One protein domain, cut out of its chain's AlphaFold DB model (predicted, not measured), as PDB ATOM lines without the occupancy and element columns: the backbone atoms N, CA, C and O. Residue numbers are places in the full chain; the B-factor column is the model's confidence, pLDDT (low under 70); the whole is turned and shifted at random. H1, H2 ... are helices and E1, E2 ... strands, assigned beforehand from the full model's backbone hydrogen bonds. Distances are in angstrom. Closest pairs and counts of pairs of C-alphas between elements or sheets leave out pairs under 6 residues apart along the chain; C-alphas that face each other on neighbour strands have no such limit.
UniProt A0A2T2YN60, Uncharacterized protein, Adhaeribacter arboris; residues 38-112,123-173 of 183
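Overview. This is residues 38 to 112 and 123 to 173 of the 183 residues of an uncharacterized protein of Adhaeribacter arboris (UniProt A0A2T2YN60). A single twisted antiparallel sheet rolls up at one end into a rough, incompletely closed barrel: E1, E4, E5, E6, E7, E9 and E10 follow one another as neighbours, and E10 comes back near E1. The long E5 and E6 hairpin reaches on beyond that end, with the small E2 and E3 hairpin along one side of it and E8 on the far side of E7, while residues 38 to 49 have no named element and lie toward the rolled end. The printed part has 126 residues, with ten named strands and one named helix in the order E1 to E8, H1, E9, E10. The sheet is branched and the class is mostly strand. The whole is compact, with a radius of gyration of the C-alphas of 15.7 A and spans of 48 by 37 by 25 A.

Along the chain. After residues 38 to 49, E1 takes residues 50 to 53 and begins at C-alpha 50, (109.999, 146.304, 143.855). E2 is residues 61 to 63 and E3 is residues 68 to 71. E4, residues 74 to 81, is 20.2 A from first to last C-alpha. E5, residues 86 to 97, is the longest in space at 35.5 A and ends at C-alpha 97, (94.272, 118.446, 161.409). E6, residues 102 to 112, is 31.6 A long. E7, residues 123 to 136, is the longest strand by residues, 14 of them, and measures 32.4 A. E8 is residues 139 to 144, 14.3 A, and H1 is residues 146 to 149, 4.9 A. E9, residues 155 to 164, is 22.7 A long. E10, residues 170 to 172, ends at C-alpha 172, (98.320, 141.463, 141.924).

Arrangement. E1 is an edge strand, antiparallel to E4 at 174 degrees, with N 52 and O 79 within hydrogen-bond range at 2.8 A. E2 and E3 form a hairpin, with N 70 and O 62 at 2.8 A. E3 runs on into E4 across a break of 2 residues, at 54 degrees. E3 and E4 lie on one side of E5, and E6 lies on the other side. Between E3 and E5, N 69 and O 96 are within hydrogen-bond range at 2.8 A, and between E4 and E5, N 90 and O 78 are within hydrogen-bond range at 2.8 A. E4, E5 and E6 are a meander, each strand the antiparallel neighbour of the one before; N 89 and O 109 of E5 and E6 are 2.8 A apart. E7 bends by 81 degrees at residue 131, and its pairing is staggered. It is the antiparallel neighbour of E6, with N 133 and O 108 within hydrogen-bond range at 2.8 A. On its other side, E8 has N 144 and O 132 at 2.8 A, and E9 has N 157 and O 125 at 2.7 A. H1 only grazes the sheet; its one O i to N i+3 pair is within range, and it is too short for an O i to N i+4 pair. E9 bends by 80 degrees at residue 158 and forms a hairpin with E10, where N 171 and O 163 are 2.9 A apart. The closest C-alphas of E1 and E10 are those of Phe 52 and Phe 171, 6.5 A apart. E1 and E9 are apart.

Size, cuts and confidence. The two C-alphas farthest apart are those of Glu 46 and Asn 99, 47.8 A. Residues 113 to 122 are not printed, and C-alphas 112 and 123 are 16.1 A apart across this cut. Of the links that are printed whole, none is long. The mean pLDDT of the printed part is 75.1, and it is under 70 in residues 54 to 68, 70 to 77, 146 to 153, 165 to 171 and 173.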
ATOM      1  N   ASP A  38     122.013 128.622 135.918       71.19
ATOM      2  CA  ASP A  38     121.336 128.409 134.626       71.19
ATOM      3  C   ASP A  38     119.798 128.521 134.702       71.19
ATOM      4  O   ASP A  38     119.100 128.151 133.754       71.19
ATOM      5  N   VAL A  39     119.233 128.988 135.823       78.38
ATOM      6  CA  VAL A  39     117.773 129.085 135.974       78.38
ATOM      7  C   VAL A  39     117.214 130.151 135.013       78.38
ATOM      8  O   VAL A  39     117.712 131.284 135.008       78.38
ATOM      9  N   PRO A  40     116.188 129.834 134.196       81.19
ATOM     10  CA  PRO A  40     115.602 130.788 133.259       81.19
ATOM     11  C   PRO A  40     115.072 132.040 133.959       81.19
ATOM     12  O   PRO A  40     114.398 131.956 134.981       81.19
ATOM     13  N   HIS A  41     115.365 133.210 133.397       83.94
ATOM     14  CA  HIS A  41     114.844 134.489 133.868       83.94
ATOM     15  C   HIS A  41     114.914 135.534 132.752       83.94
ATOM     16  O   HIS A  41     115.665 135.396 131.783       83.94
ATOM     17  N   LYS A  42     114.115 136.595 132.883       86.69
ATOM     18  CA  LYS A  42     114.128 137.748 131.974       86.69
ATOM     19  C   LYS A  42     114.108 139.038 132.773       86.69
ATOM     20  O   LYS A  42     113.595 139.074 133.886       86.69
ATOM     21  N   THR A  43     114.601 140.116 132.169       89.00
ATOM     22  CA  THR A  43     114.442 141.463 132.724       89.00
ATOM     23  C   THR A  43     112.973 141.732 133.032       89.00
ATOM     24  O   THR A  43     112.108 141.562 132.168       89.00
ATOM     25  N   VAL A  44     112.701 142.160 134.263       86.25
ATOM     26  CA  VAL A  44     111.348 142.484 134.711       86.25
ATOM     27  C   VAL A  44     110.893 143.764 134.008       86.25
ATOM     28  O   VAL A  44     111.589 144.779 134.086       86.25
ATOM     29  N   PRO A  45     109.747 143.758 133.305       83.12
ATOM     30  CA  PRO A  45     109.245 144.972 132.692       83.12
ATOM     31  C   PRO A  45     108.684 145.915 133.761       83.12
ATOM     32  O   PRO A  45     107.932 145.501 134.642       83.12
ATOM     33  N   GLU A  46     108.968 147.210 133.637       79.62
ATOM     34  CA  GLU A  46     108.289 148.239 134.434       79.62
ATOM     35  C   GLU A  46     106.761 148.110 134.276       79.62
ATOM     36  O   GLU A  46     106.293 147.890 133.154       79.62
ATOM     37  N   PRO A  47     105.947 148.256 135.336       76.50
ATOM     38  CA  PRO A  47     106.332 148.776 136.644       76.50
ATOM     39  C   PRO A  47     106.650 147.687 137.695       76.50
ATOM     40  O   PRO A  47     106.681 147.976 138.886       76.50
ATOM     41  N   PHE A  48     106.840 146.423 137.296       80.94
ATOM     42  CA  PHE A  48     106.829 145.270 138.211       80.94
ATOM     43  C   PHE A  48     108.080 145.090 139.079       80.94
ATOM     44  O   PHE A  48     108.212 144.058 139.726       80.94
ATOM     45  N   THR A  49     108.996 146.052 139.119       86.50
ATOM     46  CA  THR A  49     110.158 146.013 140.016       86.50
ATOM     47  C   THR A  49     109.780 146.562 141.397       86.50
ATOM     48  O   THR A  49     109.110 147.589 141.501       86.50
ATOM     49  N   GLY A  50     110.223 145.892 142.465       83.50
ATOM     50  CA  GLY A  50     109.999 146.304 143.855       83.50
ATOM     51  C   GLY A  50     109.250 145.279 144.709       83.50
ATOM     52  O   GLY A  50     109.220 144.093 144.392       83.50
ATOM     53  N   ASP A  51     108.680 145.757 145.819       82.19
ATOM     54  CA  ASP A  51     107.994 144.935 146.821       82.19
ATOM     55  C   ASP A  51     106.485 144.880 146.591       82.19
ATOM     56  O   ASP A  51     105.807 145.912 146.505       82.19
ATOM     57  N   PHE A  52     105.936 143.669 146.613       76.88
ATOM     58  CA  PHE A  52     104.511 143.420 146.471       76.88
ATOM     59  C   PHE A  52     104.026 142.476 147.564       76.88
ATOM     60  O   PHE A  52     104.663 141.476 147.881       76.88
ATOM     61  N   ALA A  53     102.862 142.786 148.120       70.75
ATOM     62  CA  ALA A  53     102.140 141.905 149.026       70.75
ATOM     63  C   ALA A  53     100.801 141.556 148.384       70.75
ATOM     64  O   ALA A  53     100.122 142.429 147.833       70.75
ATOM     65  N   TRP A  54     100.408 140.289 148.441       68.81
ATOM     66  CA  TRP A  54      99.147 139.864 147.844       68.81
ATOM     67  C   TRP A  54      97.994 140.213 148.777       68.81
ATOM     68  O   TRP A  54      97.910 139.739 149.910       68.81
ATOM     69  N   SER A  55      97.102 141.078 148.293       50.09
ATOM     70  CA  SER A  55      95.972 141.598 149.068       50.09
ATOM     71  C   SER A  55      94.824 140.598 149.211       50.09
ATOM     72  O   SER A  55      93.918 140.819 150.010       50.09
ATOM     73  N   GLN A  56      94.828 139.519 148.430       46.41
ATOM     74  CA  GLN A  56      93.817 138.477 148.504       46.41
ATOM     75  C   GLN A  56      94.387 137.187 147.936       46.41
ATOM     76  O   GLN A  56      94.950 137.179 146.843       46.41
ATOM     77  N   VAL A  57      94.239 136.105 148.682       50.06
ATOM     78  CA  VAL A  57      94.698 134.793 148.263       50.06
ATOM     79  C   VAL A  57      93.585 133.827 148.649       50.06
ATOM     80  O   VAL A  57      93.169 133.817 149.802       50.06
ATOM     81  N   SER A  58      93.002 133.186 147.634       47.25
ATOM     82  CA  SER A  58      92.071 132.048 147.685       47.25
ATOM     83  C   SER A  58      91.335 131.802 149.018       47.25
ATOM     84  O   SER A  58      91.918 131.318 149.980       47.25
ATOM     85  N   SER A  59      90.006 131.953 149.043       44.94
ATOM     86  CA  SER A  59      89.175 131.385 150.125       44.94
ATOM     87  C   SER A  59      89.096 129.847 150.098       44.94
ATOM     88  O   SER A  59      88.435 129.249 150.947       44.94
ATOM     89  N   GLY A  60      89.713 129.199 149.106       57.09
ATOM     90  CA  GLY A  60      89.790 127.748 148.987       57.09
ATOM     91  C   GLY A  60      90.972 127.156 149.752       57.09
ATOM     92  O   GLY A  60      91.984 127.814 149.958       57.09
ATOM     93  N   GLY A  61      90.836 125.887 150.129       59.66
ATOM     94  CA  GLY A  61      91.893 125.009 150.627       59.66
ATOM     95  C   GLY A  61      91.596 123.571 150.213       59.66
ATOM     96  O   GLY A  61      90.495 123.291 149.733       59.66
ATOM     97  N   TYR A  62      92.558 122.665 150.358       59.62
ATOM     98  CA  TYR A  62      92.358 121.250 150.039       59.62
ATOM     99  C   TYR A  62      92.569 120.384 151.275       59.62
ATOM    100  O   TYR A  62      93.340 120.721 152.168       59.62
ATOM    101  N   ASN A  63      91.869 119.255 151.323       69.69
ATOM    102  CA  ASN A  63      92.137 118.218 152.310       69.69
ATOM    103  C   ASN A  63      93.077 117.190 151.682       69.69
ATOM    104  O   ASN A  63      92.841 116.764 150.548       69.69
ATOM    105  N   ASP A  64      94.123 116.790 152.396       62.97
ATOM    106  CA  ASP A  64      94.911 115.629 152.001       62.97
ATOM    107  C   ASP A  64      94.194 114.315 152.365       62.97
ATOM    108  O   ASP A  64      93.177 114.283 153.064       62.97
ATOM    109  N   ALA A  65      94.740 113.199 151.881       56.06
ATOM    110  CA  ALA A  65      94.207 111.863 152.152       56.06
ATOM    111  C   ALA A  65      94.317 111.435 153.633       56.06
ATOM    112  O   ALA A  65      93.749 110.411 154.010       56.06
ATOM    113  N   TYR A  66      95.034 112.197 154.463       65.44
ATOM    114  CA  TYR A  66      95.292 111.916 155.875       65.44
ATOM    115  C   TYR A  66      94.471 112.815 156.816       65.44
ATOM    116  O   TYR A  66      94.641 112.750 158.033       65.44
ATOM    117  N   GLY A  67      93.550 113.621 156.275       64.88
ATOM    118  CA  GLY A  67      92.660 114.482 157.055       64.88
ATOM    119  C   GLY A  67      93.303 115.790 157.527       64.88
ATOM    120  O   GLY A  67      92.791 116.412 158.461       64.88
ATOM    121  N   GLY A  68      94.416 116.199 156.916       69.12
ATOM    122  CA  GLY A  68      94.955 117.548 157.038       69.12
ATOM    123  C   GLY A  68      94.252 118.488 156.063       69.12
ATOM    124  O   GLY A  68      94.257 118.248 154.856       69.12
ATOM    125  N   TYR A  69      93.658 119.562 156.574       71.00
ATOM    126  CA  TYR A  69      93.186 120.687 155.777       71.00
ATOM    127  C   TYR A  69      94.323 121.690 155.590       71.00
ATOM    128  O   TYR A  69      94.856 122.217 156.565       71.00
ATOM    129  N   TYR A  70      94.659 121.967 154.336       68.50
ATOM    130  CA  TYR A  70      95.645 122.953 153.920       68.50
ATOM    131  C   TYR A  70      94.868 124.164 153.429       68.50
ATOM    132  O   TYR A  70      94.164 124.076 152.415       68.50
ATOM    133  N   SER A  71      94.984 125.296 154.126       61.44
ATOM    134  CA  SER A  71      94.473 126.555 153.587       61.44
ATOM    135  C   SER A  71      95.160 126.808 152.243       61.44
ATOM    136  O   SER A  71      96.390 126.745 152.171       61.44
ATOM    137  N   GLY A  72      94.405 127.062 151.174       53.94
ATOM    138  CA  GLY A  72      95.011 127.466 149.909       53.94
ATOM    139  C   GLY A  72      95.780 128.756 150.143       53.94
ATOM    140  O   GLY A  72      95.283 129.597 150.887       53.94
ATOM    141  N   LEU A  73      96.999 128.818 149.577       55.41
ATOM    142  CA  LEU A  73      97.996 129.900 149.666       55.41
ATOM    143  C   LEU A  73      97.551 131.001 150.634       55.41
ATOM    144  O   LEU A  73      96.787 131.864 150.231       55.41
ATOM    145  N   ALA A  74      97.916 130.928 151.914       49.28
ATOM    146  CA  ALA A  74      97.313 131.814 152.898       49.28
ATOM    147  C   ALA A  74      97.843 133.253 152.797       49.28
ATOM    148  O   ALA A  74      98.887 133.551 152.216       49.28
ATOM    149  N   LEU A  75      97.037 134.140 153.373       48.34
ATOM    150  CA  LEU A  75      97.215 135.574 153.583       48.34
ATOM    151  C   LEU A  75      98.671 136.069 153.563       48.34
ATOM    152  O   LEU A  75      99.494 135.670 154.384       48.34
ATOM    153  N   GLY A  76      98.930 137.066 152.716       51.75
ATOM    154  CA  GLY A  76     100.122 137.899 152.844       51.75
ATOM    155  C   GLY A  76     101.394 137.286 152.279       51.75
ATOM    156  O   GLY A  76     102.465 137.592 152.791       51.75
ATOM    157  N   ALA A  77     101.295 136.477 151.222       67.88
ATOM    158  CA  ALA A  77     102.459 136.194 150.396       67.88
ATOM    159  C   ALA A  77     103.102 137.513 149.930       67.88
ATOM    160  O   ALA A  77     102.415 138.444 149.489       67.88
ATOM    161  N   GLN A  78     104.416 137.593 150.099       78.38
ATOM    162  CA  GLN A  78     105.234 138.755 149.787       78.38
ATOM    163  C   GLN A  78     106.233 138.367 148.713       78.38
ATOM    164  O   GLN A  78     106.799 137.275 148.730       78.38
ATOM    165  N   MET A  79     106.453 139.268 147.772       82.44
ATOM    166  CA  MET A  79     107.456 139.082 146.743       82.44
ATOM    167  C   MET A  79     108.247 140.362 146.531       82.44
ATOM    168  O   MET A  79     107.685 141.457 146.564       82.44
ATOM    169  N   HIS A  80     109.538 140.197 146.284       87.12
ATOM    170  CA  HIS A  80     110.423 141.253 145.827       87.12
ATOM    171  C   HIS A  80     110.908 140.898 144.427       87.12
ATOM    172  O   HIS A  80     111.318 139.762 144.202       87.12
ATOM    173  N   LEU A  81     110.875 141.853 143.500       88.06
ATOM    174  CA  LEU A  81     111.316 141.656 142.122       88.06
ATOM    175  C   LEU A  81     112.403 142.661 141.783       88.06
ATOM    176  O   LEU A  81     112.146 143.862 141.696       88.06
ATOM    177  N   ASN A  82     113.593 142.144 141.516       88.81
ATOM    178  CA  ASN A  82     114.701 142.896 140.964       88.81
ATOM    179  C   ASN A  82     114.517 143.091 139.458       88.81
ATOM    180  O   ASN A  82     113.946 142.258 138.753       88.81
ATOM    181  N   GLN A  83     115.083 144.176 138.929       89.56
ATOM    182  CA  GLN A  83     115.033 144.479 137.497       89.56
ATOM    183  C   GLN A  83     115.647 143.362 136.634       89.56
ATOM    184  O   GLN A  83     115.201 143.126 135.512       89.56
ATOM    185  N   ASN A  84     116.652 142.650 137.147       88.75
ATOM    186  CA  ASN A  84     117.337 141.574 136.431       88.75
ATOM    187  C   ASN A  84     116.513 140.280 136.296       88.75
ATOM    188  O   ASN A  84     116.993 139.369 135.635       88.75
ATOM    189  N   GLY A  85     115.305 140.182 136.863       88.69
ATOM    190  CA  GLY A  85     114.512 138.950 136.795       88.69
ATOM    191  C   GLY A  85     114.647 138.040 138.003       88.69
ATOM    192  O   GLY A  85     114.132 136.932 137.956       88.69
ATOM    193  N   THR A  86     115.317 138.460 139.074       91.12
ATOM    194  CA  THR A  86     115.441 137.672 140.310       91.12
ATOM    195  C   THR A  86     114.678 138.309 141.458       91.12
ATOM    196  O   THR A  86     114.177 139.427 141.344       91.12
ATOM    197  N   GLY A  87     114.608 137.623 142.589       90.31
ATOM    198  CA  GLY A  87     114.190 138.229 143.841       90.31
ATOM    199  C   GLY A  87     113.770 137.185 144.853       90.31
ATOM    200  O   GLY A  87     114.285 136.067 144.841       90.31
ATOM    201  N   THR A  88     112.840 137.555 145.725       88.44
ATOM    202  CA  THR A  88     112.376 136.680 146.800       88.44
ATOM    203  C   THR A  88     110.887 136.449 146.732       88.44
ATOM    204  O   THR A  88     110.113 137.342 146.395       88.44
ATOM    205  N   TYR A  89     110.485 135.258 147.146       84.38
ATOM    206  CA  TYR A  89     109.101 134.862 147.283       84.38
ATOM    207  C   TYR A  89     108.878 134.215 148.651       84.38
ATOM    208  O   TYR A  89     109.461 133.176 148.968       84.38
ATOM    209  N   VAL A  90     108.033 134.852 149.455       83.19
ATOM    210  CA  VAL A  90     107.685 134.434 150.810       83.19
ATOM    211  C   VAL A  90     106.206 134.112 150.850       83.19
ATOM    212  O   VAL A  90     105.378 134.928 150.441       83.19
ATOM    213  N   PHE A  91     105.847 132.947 151.375       77.88
ATOM    214  CA  PHE A  91     104.447 132.605 151.603       77.88
ATOM    215  C   PHE A  91     104.258 131.821 152.892       77.88
ATOM    216  O   PHE A  91     105.140 131.100 153.361       77.88
ATOM    217  N   ARG A  92     103.064 131.969 153.460       77.81
ATOM    218  CA  ARG A  92     102.647 131.318 154.693       77.81
ATOM    219  C   ARG A  92     101.348 130.565 154.448       77.81
ATOM    220  O   ARG A  92     100.522 131.007 153.656       77.81
ATOM    221  N   TYR A  93     101.167 129.436 155.113       73.31
ATOM    222  CA  TYR A  93      99.894 128.727 155.149       73.31
ATOM    223  C   TYR A  93      99.732 127.962 156.454       73.31
ATOM    224  O   TYR A  93     100.713 127.527 157.050       73.31
ATOM    225  N   ASP A  94      98.488 127.796 156.885       76.88
ATOM    226  CA  ASP A  94      98.173 127.033 158.084       76.88
ATOM    227  C   ASP A  94      97.616 125.663 157.679       76.88
ATOM    228  O   ASP A  94      96.866 125.517 156.706       76.88
ATOM    229  N   ILE A  95      98.004 124.636 158.432       76.88
ATOM    230  CA  ILE A  95      97.457 123.288 158.318       76.88
ATOM    231  C   ILE A  95      96.655 123.001 159.577       76.88
ATOM    232  O   ILE A  95      97.169 123.121 160.688       76.88
ATOM    233  N   HIS A  96      95.411 122.570 159.392       79.56
ATOM    234  CA  HIS A  96      94.525 122.138 160.466       79.56
ATOM    235  C   HIS A  96      94.241 120.646 160.328       79.56
ATOM    236  O   HIS A  96      93.801 120.178 159.282       79.56
ATOM    237  N   TYR A  97      94.470 119.887 161.390       77.50
ATOM    238  CA  TYR A  97      94.272 118.446 161.409       77.50
ATOM    239  C   TYR A  97      92.929 118.084 162.040       77.50
ATOM    240  O   TYR A  97      92.471 118.722 162.990       77.50
ATOM    241  N   ALA A  98      92.320 116.992 161.571       75.19
ATOM    242  CA  ALA A  98      91.049 116.491 162.100       75.19
ATOM    243  C   ALA A  98      91.072 116.172 163.613       75.19
ATOM    244  O   ALA A  98      90.028 116.170 164.259       75.19
ATOM    245  N   ASN A  99      92.250 115.927 164.197       79.00
ATOM    246  CA  ASN A  99      92.429 115.699 165.635       79.00
ATOM    247  C   ASN A  99      92.498 116.997 166.473       79.00
ATOM    248  O   ASN A  99      92.773 116.927 167.670       79.00
ATOM    249  N   GLY A 100      92.279 118.164 165.861       80.00
ATOM    250  CA  GLY A 100      92.346 119.472 166.516       80.00
ATOM    251  C   GLY A 100      93.746 120.089 166.571       80.00
ATOM    252  O   GLY A 100      93.893 121.192 167.096       80.00
ATOM    253  N   GLY A 101      94.772 119.419 166.035       83.50
ATOM    254  CA  GLY A 101      96.097 120.009 165.863       83.50
ATOM    255  C   GLY A 101      96.098 121.098 164.789       83.50
ATOM    256  O   GLY A 101      95.340 121.031 163.822       83.50
ATOM    257  N   ALA A 102      96.981 122.080 164.930       84.25
ATOM    258  CA  ALA A 102      97.251 123.067 163.894       84.25
ATOM    259  C   ALA A 102      98.752 123.349 163.830       84.25
ATOM    260  O   ALA A 102      99.426 123.257 164.856       84.25
ATOM    261  N   LYS A 103      99.252 123.687 162.642       84.44
ATOM    262  CA  LYS A 103     100.615 124.188 162.450       84.44
ATOM    263  C   LYS A 103     100.639 125.296 161.410       84.44
ATOM    264  O   LYS A 103      99.883 125.248 160.441       84.44
ATOM    265  N   SER A 104     101.529 126.257 161.599       83.94
ATOM    266  CA  SER A 104     101.807 127.319 160.641       83.94
ATOM    267  C   SER A 104     103.070 126.976 159.867       83.94
ATOM    268  O   SER A 104     104.130 126.805 160.460       83.94
ATOM    269  N   VAL A 105     102.987 126.955 158.544       82.44
ATOM    270  CA  VAL A 105     104.138 126.769 157.661       82.44
ATOM    271  C   VAL A 105     104.499 128.092 157.005       82.44
ATOM    272  O   VAL A 105     103.631 128.814 156.518       82.44
ATOM    273  N   HIS A 106     105.789 128.406 156.994       84.75
ATOM    274  CA  HIS A 106     106.363 129.597 156.378       84.75
ATOM    275  C   HIS A 106     107.509 129.168 155.470       84.75
ATOM    276  O   HIS A 106     108.369 128.389 155.877       84.75
ATOM    277  N   ILE A 107     107.527 129.683 154.244       84.00
ATOM    278  CA  ILE A 107     108.577 129.397 153.270       84.00
ATOM    279  C   ILE A 107     109.178 130.707 152.768       84.00
ATOM    280  O   ILE A 107     108.457 131.545 152.229       84.00
ATOM    281  N   ASP A 108     110.500 130.826 152.903       88.25
ATOM    282  CA  ASP A 108     111.314 131.898 152.323       88.25
ATOM    283  C   ASP A 108     112.081 131.356 151.126       88.25
ATOM    284  O   ASP A 108     112.806 130.370 151.262       88.25
ATOM    285  N   SER A 109     111.940 131.991 149.966       85.75
ATOM    286  CA  SER A 109     112.521 131.490 148.718       85.75
ATOM    287  C   SER A 109     113.264 132.579 147.969       85.75
ATOM    288  O   SER A 109     112.720 133.666 147.785       85.75
ATOM    289  N   ASP A 110     114.437 132.243 147.445       88.31
ATOM    290  CA  ASP A 110     115.053 132.972 146.343       88.31
ATOM    291  C   ASP A 110     114.537 132.381 145.032       88.31
ATOM    292  O   ASP A 110     114.480 131.155 144.855       88.31
ATOM    293  N   VAL A 111     114.147 133.253 144.109       87.12
ATOM    294  CA  VAL A 111     113.478 132.856 142.873       87.12
ATOM    295  C   VAL A 111     113.933 133.686 141.676       87.12
ATOM    296  O   VAL A 111     114.477 134.786 141.806       87.12
ATOM    297  N   ALA A 112     113.682 133.135 140.496       89.50
ATOM    298  CA  ALA A 112     113.777 133.811 139.214       89.50
ATOM    299  C   ALA A 112     112.374 133.976 138.615       89.50
ATOM    300  O   ALA A 112     111.488 133.154 138.841       89.50
ATOM    301  N   MET A 123      98.817 140.049 132.971       85.69
ATOM    302  CA  MET A 123     100.144 139.461 132.759       85.69
ATOM    303  C   MET A 123     100.147 137.932 132.889       85.69
ATOM    304  O   MET A 123      99.274 137.356 133.538       85.69
ATOM    305  N   ASN A 124     101.164 137.299 132.311       86.50
ATOM    306  CA  ASN A 124     101.614 135.961 132.674       86.50
ATOM    307  C   ASN A 124     102.881 136.082 133.526       86.50
ATOM    308  O   ASN A 124     103.706 136.965 133.288       86.50
ATOM    309  N   MET A 125     103.040 135.194 134.499       85.38
ATOM    310  CA  MET A 125     104.223 135.124 135.348       85.38
ATOM    311  C   MET A 125     104.600 133.665 135.577       85.38
ATOM    312  O   MET A 125     103.760 132.870 135.985       85.38
ATOM    313  N   THR A 126     105.864 133.327 135.361       85.19
ATOM    314  CA  THR A 126     106.462 132.081 135.846       85.19
ATOM    315  C   THR A 126     107.441 132.424 136.959       85.19
ATOM    316  O   THR A 126     108.238 133.349 136.810       85.19
ATOM    317  N   ILE A 127     107.374 131.696 138.070       84.44
ATOM    318  CA  ILE A 127     108.292 131.813 139.203       84.44
ATOM    319  C   ILE A 127     109.103 130.523 139.277       84.44
ATOM    320  O   ILE A 127     108.548 129.465 139.570       84.44
ATOM    321  N   HIS A 128     110.403 130.625 139.034       84.00
ATOM    322  CA  HIS A 128     111.362 129.532 139.105       84.00
ATOM    323  C   HIS A 128     112.023 129.503 140.475       84.00
ATOM    324  O   HIS A 128     112.652 130.475 140.898       84.00
ATOM    325  N   PHE A 129     111.904 128.381 141.173       82.25
ATOM    326  CA  PHE A 129     112.511 128.223 142.486       82.25
ATOM    327  C   PHE A 129     114.028 128.011 142.375       82.25
ATOM    328  O   PHE A 129     114.466 127.072 141.711       82.25
ATOM    329  N   ILE A 130     114.828 128.849 143.046       84.00
ATOM    330  CA  ILE A 130     116.300 128.735 143.045       84.00
ATOM    331  C   ILE A 130     116.792 128.059 144.318       84.00
ATOM    332  O   ILE A 130     117.654 127.194 144.243       84.00
ATOM    333  N   ARG A 131     116.283 128.467 145.484       84.50
ATOM    334  CA  ARG A 131     116.531 127.862 146.804       84.50
ATOM    335  C   ARG A 131     115.541 128.437 147.806       84.50
ATOM    336  O   ARG A 131     114.926 129.465 147.552       84.50
ATOM    337  N   GLY A 132     115.421 127.816 148.971       86.25
ATOM    338  CA  GLY A 132     114.615 128.389 150.037       86.25
ATOM    339  C   GLY A 132     114.733 127.632 151.341       86.25
ATOM    340  O   GLY A 132     115.510 126.688 151.459       86.25
ATOM    341  N   LYS A 133     113.955 128.062 152.325       89.31
ATOM    342  CA  LYS A 133     113.944 127.528 153.683       89.31
ATOM    343  C   LYS A 133     112.512 127.292 154.114       89.31
ATOM    344  O   LYS A 133     111.636 128.108 153.836       89.31
ATOM    345  N   ASN A 134     112.295 126.173 154.792       85.81
ATOM    346  CA  ASN A 134     111.006 125.824 155.361       85.81
ATOM    347  C   ASN A 134     111.033 126.017 156.878       85.81
ATOM    348  O   ASN A 134     111.973 125.581 157.553       85.81
ATOM    349  N   TYR A 135     109.978 126.628 157.397       88.25
ATOM    350  CA  TYR A 135     109.775 126.875 158.810       88.25
ATOM    351  C   TYR A 135     108.408 126.345 159.232       88.25
ATOM    352  O   TYR A 135     107.405 126.585 158.560       88.25
ATOM    353  N   GLU A 136     108.359 125.679 160.381       88.88
ATOM    354  CA  GLU A 136     107.115 125.254 161.023       88.88
ATOM    355  C   GLU A 136     107.005 125.935 162.389       88.88
ATOM    356  O   GLU A 136     107.940 125.903 163.186       88.88
ATOM    357  N   ASP A 137     105.890 126.624 162.629       87.38
ATOM    358  CA  ASP A 137     105.621 127.411 163.839       87.38
ATOM    359  C   ASP A 137     106.754 128.397 164.193       87.38
ATOM    360  O   ASP A 137     107.057 128.660 165.355       87.38
ATOM    361  N   GLY A 138     107.392 128.957 163.158       84.88
ATOM    362  CA  GLY A 138     108.517 129.890 163.281       84.88
ATOM    363  C   GLY A 138     109.882 129.228 163.507       84.88
ATOM    364  O   GLY A 138     110.890 129.928 163.593       84.88
ATOM    365  N   HIS A 139     109.949 127.898 163.570       89.31
ATOM    366  CA  HIS A 139     111.193 127.150 163.716       89.31
ATOM    367  C   HIS A 139     111.704 126.665 162.365       89.31
ATOM    368  O   HIS A 139     110.970 126.037 161.608       89.31
ATOM    369  N   PHE A 140     112.981 126.925 162.075       91.69
ATOM    370  CA  PHE A 140     113.637 126.385 160.886       91.69
ATOM    371  C   PHE A 140     113.616 124.857 160.924       91.69
ATOM    372  O   PHE A 140     114.046 124.255 161.909       91.69
ATOM    373  N   LEU A 141     113.145 124.250 159.837       88.25
ATOM    374  CA  LEU A 141     113.064 122.804 159.707       88.25
ATOM    375  C   LEU A 141     114.192 122.274 158.820       88.25
ATOM    376  O   LEU A 141     114.977 121.428 159.246       88.25
ATOM    377  N   HIS A 142     114.268 122.765 157.584       84.88
ATOM    378  CA  HIS A 142     115.283 122.370 156.614       84.88
ATOM    379  C   HIS A 142     115.357 123.366 155.452       84.88
ATOM    380  O   HIS A 142     114.415 124.119 155.181       84.88
ATOM    381  N   ASP A 143     116.460 123.305 154.711       87.69
ATOM    382  CA  ASP A 143     116.564 123.945 153.404       87.69
ATOM    383  C   ASP A 143     115.688 123.205 152.379       87.69
ATOM    384  O   ASP A 143     115.482 121.987 152.445       87.69
ATOM    385  N   LEU A 144     115.134 123.949 151.432       78.69
ATOM    386  CA  LEU A 144     114.371 123.429 150.310       78.69
ATOM    387  C   LEU A 144     115.322 123.122 149.158       78.69
ATOM    388  O   LEU A 144     116.027 124.001 148.666       78.69
ATOM    389  N   ASP A 145     115.319 121.862 148.732       71.06
ATOM    390  CA  ASP A 145     116.128 121.379 147.619       71.06
ATOM    391  C   ASP A 145     115.426 121.691 146.283       71.06
ATOM    392  O   ASP A 145     114.389 121.082 145.985       71.06
ATOM    393  N   PRO A 146     115.979 122.590 145.450       65.12
ATOM    394  CA  PRO A 146     115.383 122.985 144.174       65.12
ATOM    395  C   PRO A 146     115.242 121.808 143.216       65.12
ATOM    396  O   PRO A 146     114.298 121.767 142.438       65.12
ATOM    397  N   SER A 147     116.133 120.812 143.292       61.69
ATOM    398  CA  SER A 147     116.090 119.626 142.426       61.69
ATOM    399  C   SER A 147     114.943 118.673 142.769       61.69
ATOM    400  O   SER A 147     114.522 117.881 141.930       61.69
ATOM    401  N   LYS A 148     114.410 118.761 143.993       61.44
ATOM    402  CA  LYS A 148     113.196 118.036 144.406       61.44
ATOM    403  C   LYS A 148     111.921 118.780 144.026       61.44
ATOM    404  O   LYS A 148     110.839 118.201 144.083       61.44
ATOM    405  N   ILE A 149     112.061 120.052 143.671       56.56
ATOM    406  CA  ILE A 149     110.980 120.952 143.283       56.56
ATOM    407  C   ILE A 149     110.896 120.967 141.742       56.56
ATOM    408  O   ILE A 149     109.828 120.746 141.182       56.56
ATOM    409  N   TYR A 150     112.023 121.067 141.036       46.84
ATOM    410  CA  TYR A 150     112.149 121.072 139.572       46.84
ATOM    411  C   TYR A 150     112.105 119.654 138.943       46.84
ATOM    412  O   TYR A 150     112.537 118.696 139.583       46.84
ATOM    413  N   PRO A 151     111.618 119.451 137.694       43.00
ATOM    414  CA  PRO A 151     111.026 120.421 136.756       43.00
ATOM    415  C   PRO A 151     109.574 120.808 137.062       43.00
ATOM    416  O   PRO A 151     109.010 121.659 136.392       43.00
ATOM    417  N   ASN A 152     108.962 120.212 138.084       51.47
ATOM    418  CA  ASN A 152     107.530 120.349 138.370       51.47
ATOM    419  C   ASN A 152     107.192 121.504 139.334       51.47
ATOM    420  O   ASN A 152     106.088 121.538 139.874       51.47
ATOM    421  N   GLY A 153     108.150 122.386 139.613       59.72
ATOM    422  CA  GLY A 153     108.146 123.257 140.790       59.72
ATOM    423  C   GLY A 153     108.104 124.743 140.489       59.72
ATOM    424  O   GLY A 153     108.257 125.555 141.400       59.72
ATOM    425  N   ASP A 154     107.899 125.084 139.220       72.44
ATOM    426  CA  ASP A 154     107.623 126.449 138.817       72.44
ATOM    427  C   ASP A 154     106.191 126.821 139.209       72.44
ATOM    428  O   ASP A 154     105.243 126.064 138.967       72.44
ATOM    429  N   PHE A 155     106.004 128.023 139.747       73.69
ATOM    430  CA  PHE A 155     104.666 128.587 139.879       73.69
ATOM    431  C   PHE A 155     104.323 129.321 138.591       73.69
ATOM    432  O   PHE A 155     104.906 130.359 138.287       73.69
ATOM    433  N   VAL A 156     103.381 128.772 137.824       76.06
ATOM    434  CA  VAL A 156     102.913 129.378 136.575       76.06
ATOM    435  C   VAL A 156     101.580 130.058 136.806       76.06
ATOM    436  O   VAL A 156     100.602 129.438 137.217       76.06
ATOM    437  N   TRP A 157     101.535 131.338 136.490       77.06
ATOM    438  CA  TRP A 157     100.374 132.183 136.633       77.06
ATOM    439  C   TRP A 157      99.983 132.763 135.288       77.06
ATOM    440  O   TRP A 157     100.746 133.500 134.665       77.06
ATOM    441  N   ASN A 158      98.766 132.452 134.856       79.00
ATOM    442  CA  ASN A 158      98.268 132.868 133.556       79.00
ATOM    443  C   ASN A 158      97.176 133.922 133.715       79.00
ATOM    444  O   ASN A 158      96.277 133.769 134.542       79.00
ATOM    445  N   ASN A 159      97.224 134.961 132.881       80.00
ATOM    446  CA  ASN A 159      96.185 135.990 132.789       80.00
ATOM    447  C   ASN A 159      95.841 136.681 134.132       80.00
ATOM    448  O   ASN A 159      94.679 137.001 134.417       80.00
ATOM    449  N   VAL A 160      96.861 136.931 134.960       77.69
ATOM    450  CA  VAL A 160      96.713 137.560 136.277       77.69
ATOM    451  C   VAL A 160      96.396 139.045 136.119       77.69
ATOM    452  O   VAL A 160      97.171 139.760 135.477       77.69
ATOM    453  N   PRO A 161      95.289 139.537 136.707       78.12
ATOM    454  CA  PRO A 161      95.031 140.959 136.799       78.12
ATOM    455  C   PRO A 161      96.007 141.656 137.745       78.12
ATOM    456  O   PRO A 161      96.287 141.180 138.849       78.12
ATOM    457  N   TYR A 162      96.492 142.815 137.311       78.19
ATOM    458  CA  TYR A 162      97.316 143.707 138.115       78.19
ATOM    459  C   TYR A 162      96.819 145.147 138.000       78.19
ATOM    460  O   TYR A 162      96.188 145.539 137.019       78.19
ATOM    461  N   GLY A 163      97.110 145.951 139.016       72.94
ATOM    462  CA  GLY A 163      96.768 147.367 139.029       72.94
ATOM    463  C   GLY A 163      97.703 148.156 139.927       72.94
ATOM    464  O   GLY A 163      98.565 147.584 140.583       72.94
ATOM    465  N   ILE A 164      97.528 149.474 139.959       73.00
ATOM    466  CA  ILE A 164      98.285 150.383 140.822       73.00
ATOM    467  C   ILE A 164      97.310 150.990 141.830       73.00
ATOM    468  O   ILE A 164      96.258 151.503 141.447       73.00
ATOM    469  N   ASN A 165      97.623 150.896 143.120       64.62
ATOM    470  CA  ASN A 165      96.791 151.481 144.168       64.62
ATOM    471  C   ASN A 165      97.015 153.001 144.295       64.62
ATOM    472  O   ASN A 165      97.878 153.587 143.643       64.62
ATOM    473  N   ALA A 166      96.252 153.655 145.175       63.06
ATOM    474  CA  ALA A 166      96.343 155.103 145.395       63.06
ATOM    475  C   ALA A 166      97.733 155.581 145.874       63.06
ATOM    476  O   ALA A 166      98.036 156.767 145.788       63.06
ATOM    477  N   GLN A 167      98.575 154.673 146.376       57.53
ATOM    478  CA  GLN A 167      99.942 154.931 146.828       57.53
ATOM    479  C   GLN A 167     100.993 154.664 145.736       57.53
ATOM    480  O   GLN A 167     102.186 154.702 146.027       57.53
ATOM    481  N   GLY A 168     100.576 154.368 144.500       63.47
ATOM    482  CA  GLY A 168     101.494 154.073 143.399       63.47
ATOM    483  C   GLY A 168     102.115 152.674 143.458       63.47
ATOM    484  O   GLY A 168     103.009 152.385 142.668       63.47
ATOM    485  N   LYS A 169     101.664 151.800 144.367       63.75
ATOM    486  CA  LYS A 169     102.167 150.424 144.476       63.75
ATOM    487  C   LYS A 169     101.355 149.492 143.592       63.75
ATOM    488  O   LYS A 169     100.123 149.571 143.591       63.75
ATOM    489  N   ILE A 170     102.031 148.588 142.886       68.62
ATOM    490  CA  ILE A 170     101.325 147.540 142.150       68.62
ATOM    491  C   ILE A 170     100.730 146.556 143.143       68.62
ATOM    492  O   ILE A 170     101.304 146.263 144.191       68.62
ATOM    493  N   PHE A 171      99.565 146.042 142.799       68.50
ATOM    494  CA  PHE A 171      98.982 144.884 143.441       68.50
ATOM    495  C   PHE A 171      98.622 143.860 142.370       68.50
ATOM    496  O   PHE A 171      98.221 144.210 141.257       68.50
ATOM    497  N   PHE A 172      98.758 142.590 142.733       72.56
ATOM    498  CA  PHE A 172      98.320 141.463 141.924       72.56
ATOM    499  C   PHE A 172      97.034 140.912 142.528       72.56
ATOM    500  O   PHE A 172      96.909 140.814 143.752       72.56
ATOM    501  N   GLN A 173      96.078 140.554 141.679       64.69
ATOM    502  CA  GLN A 173      94.876 139.835 142.087       64.69
ATOM    503  C   GLN A 173      94.883 138.465 141.423       64.69
ATOM    504  O   GLN A 173      94.219 138.284 140.406       64.69
TER     505      GLN A 173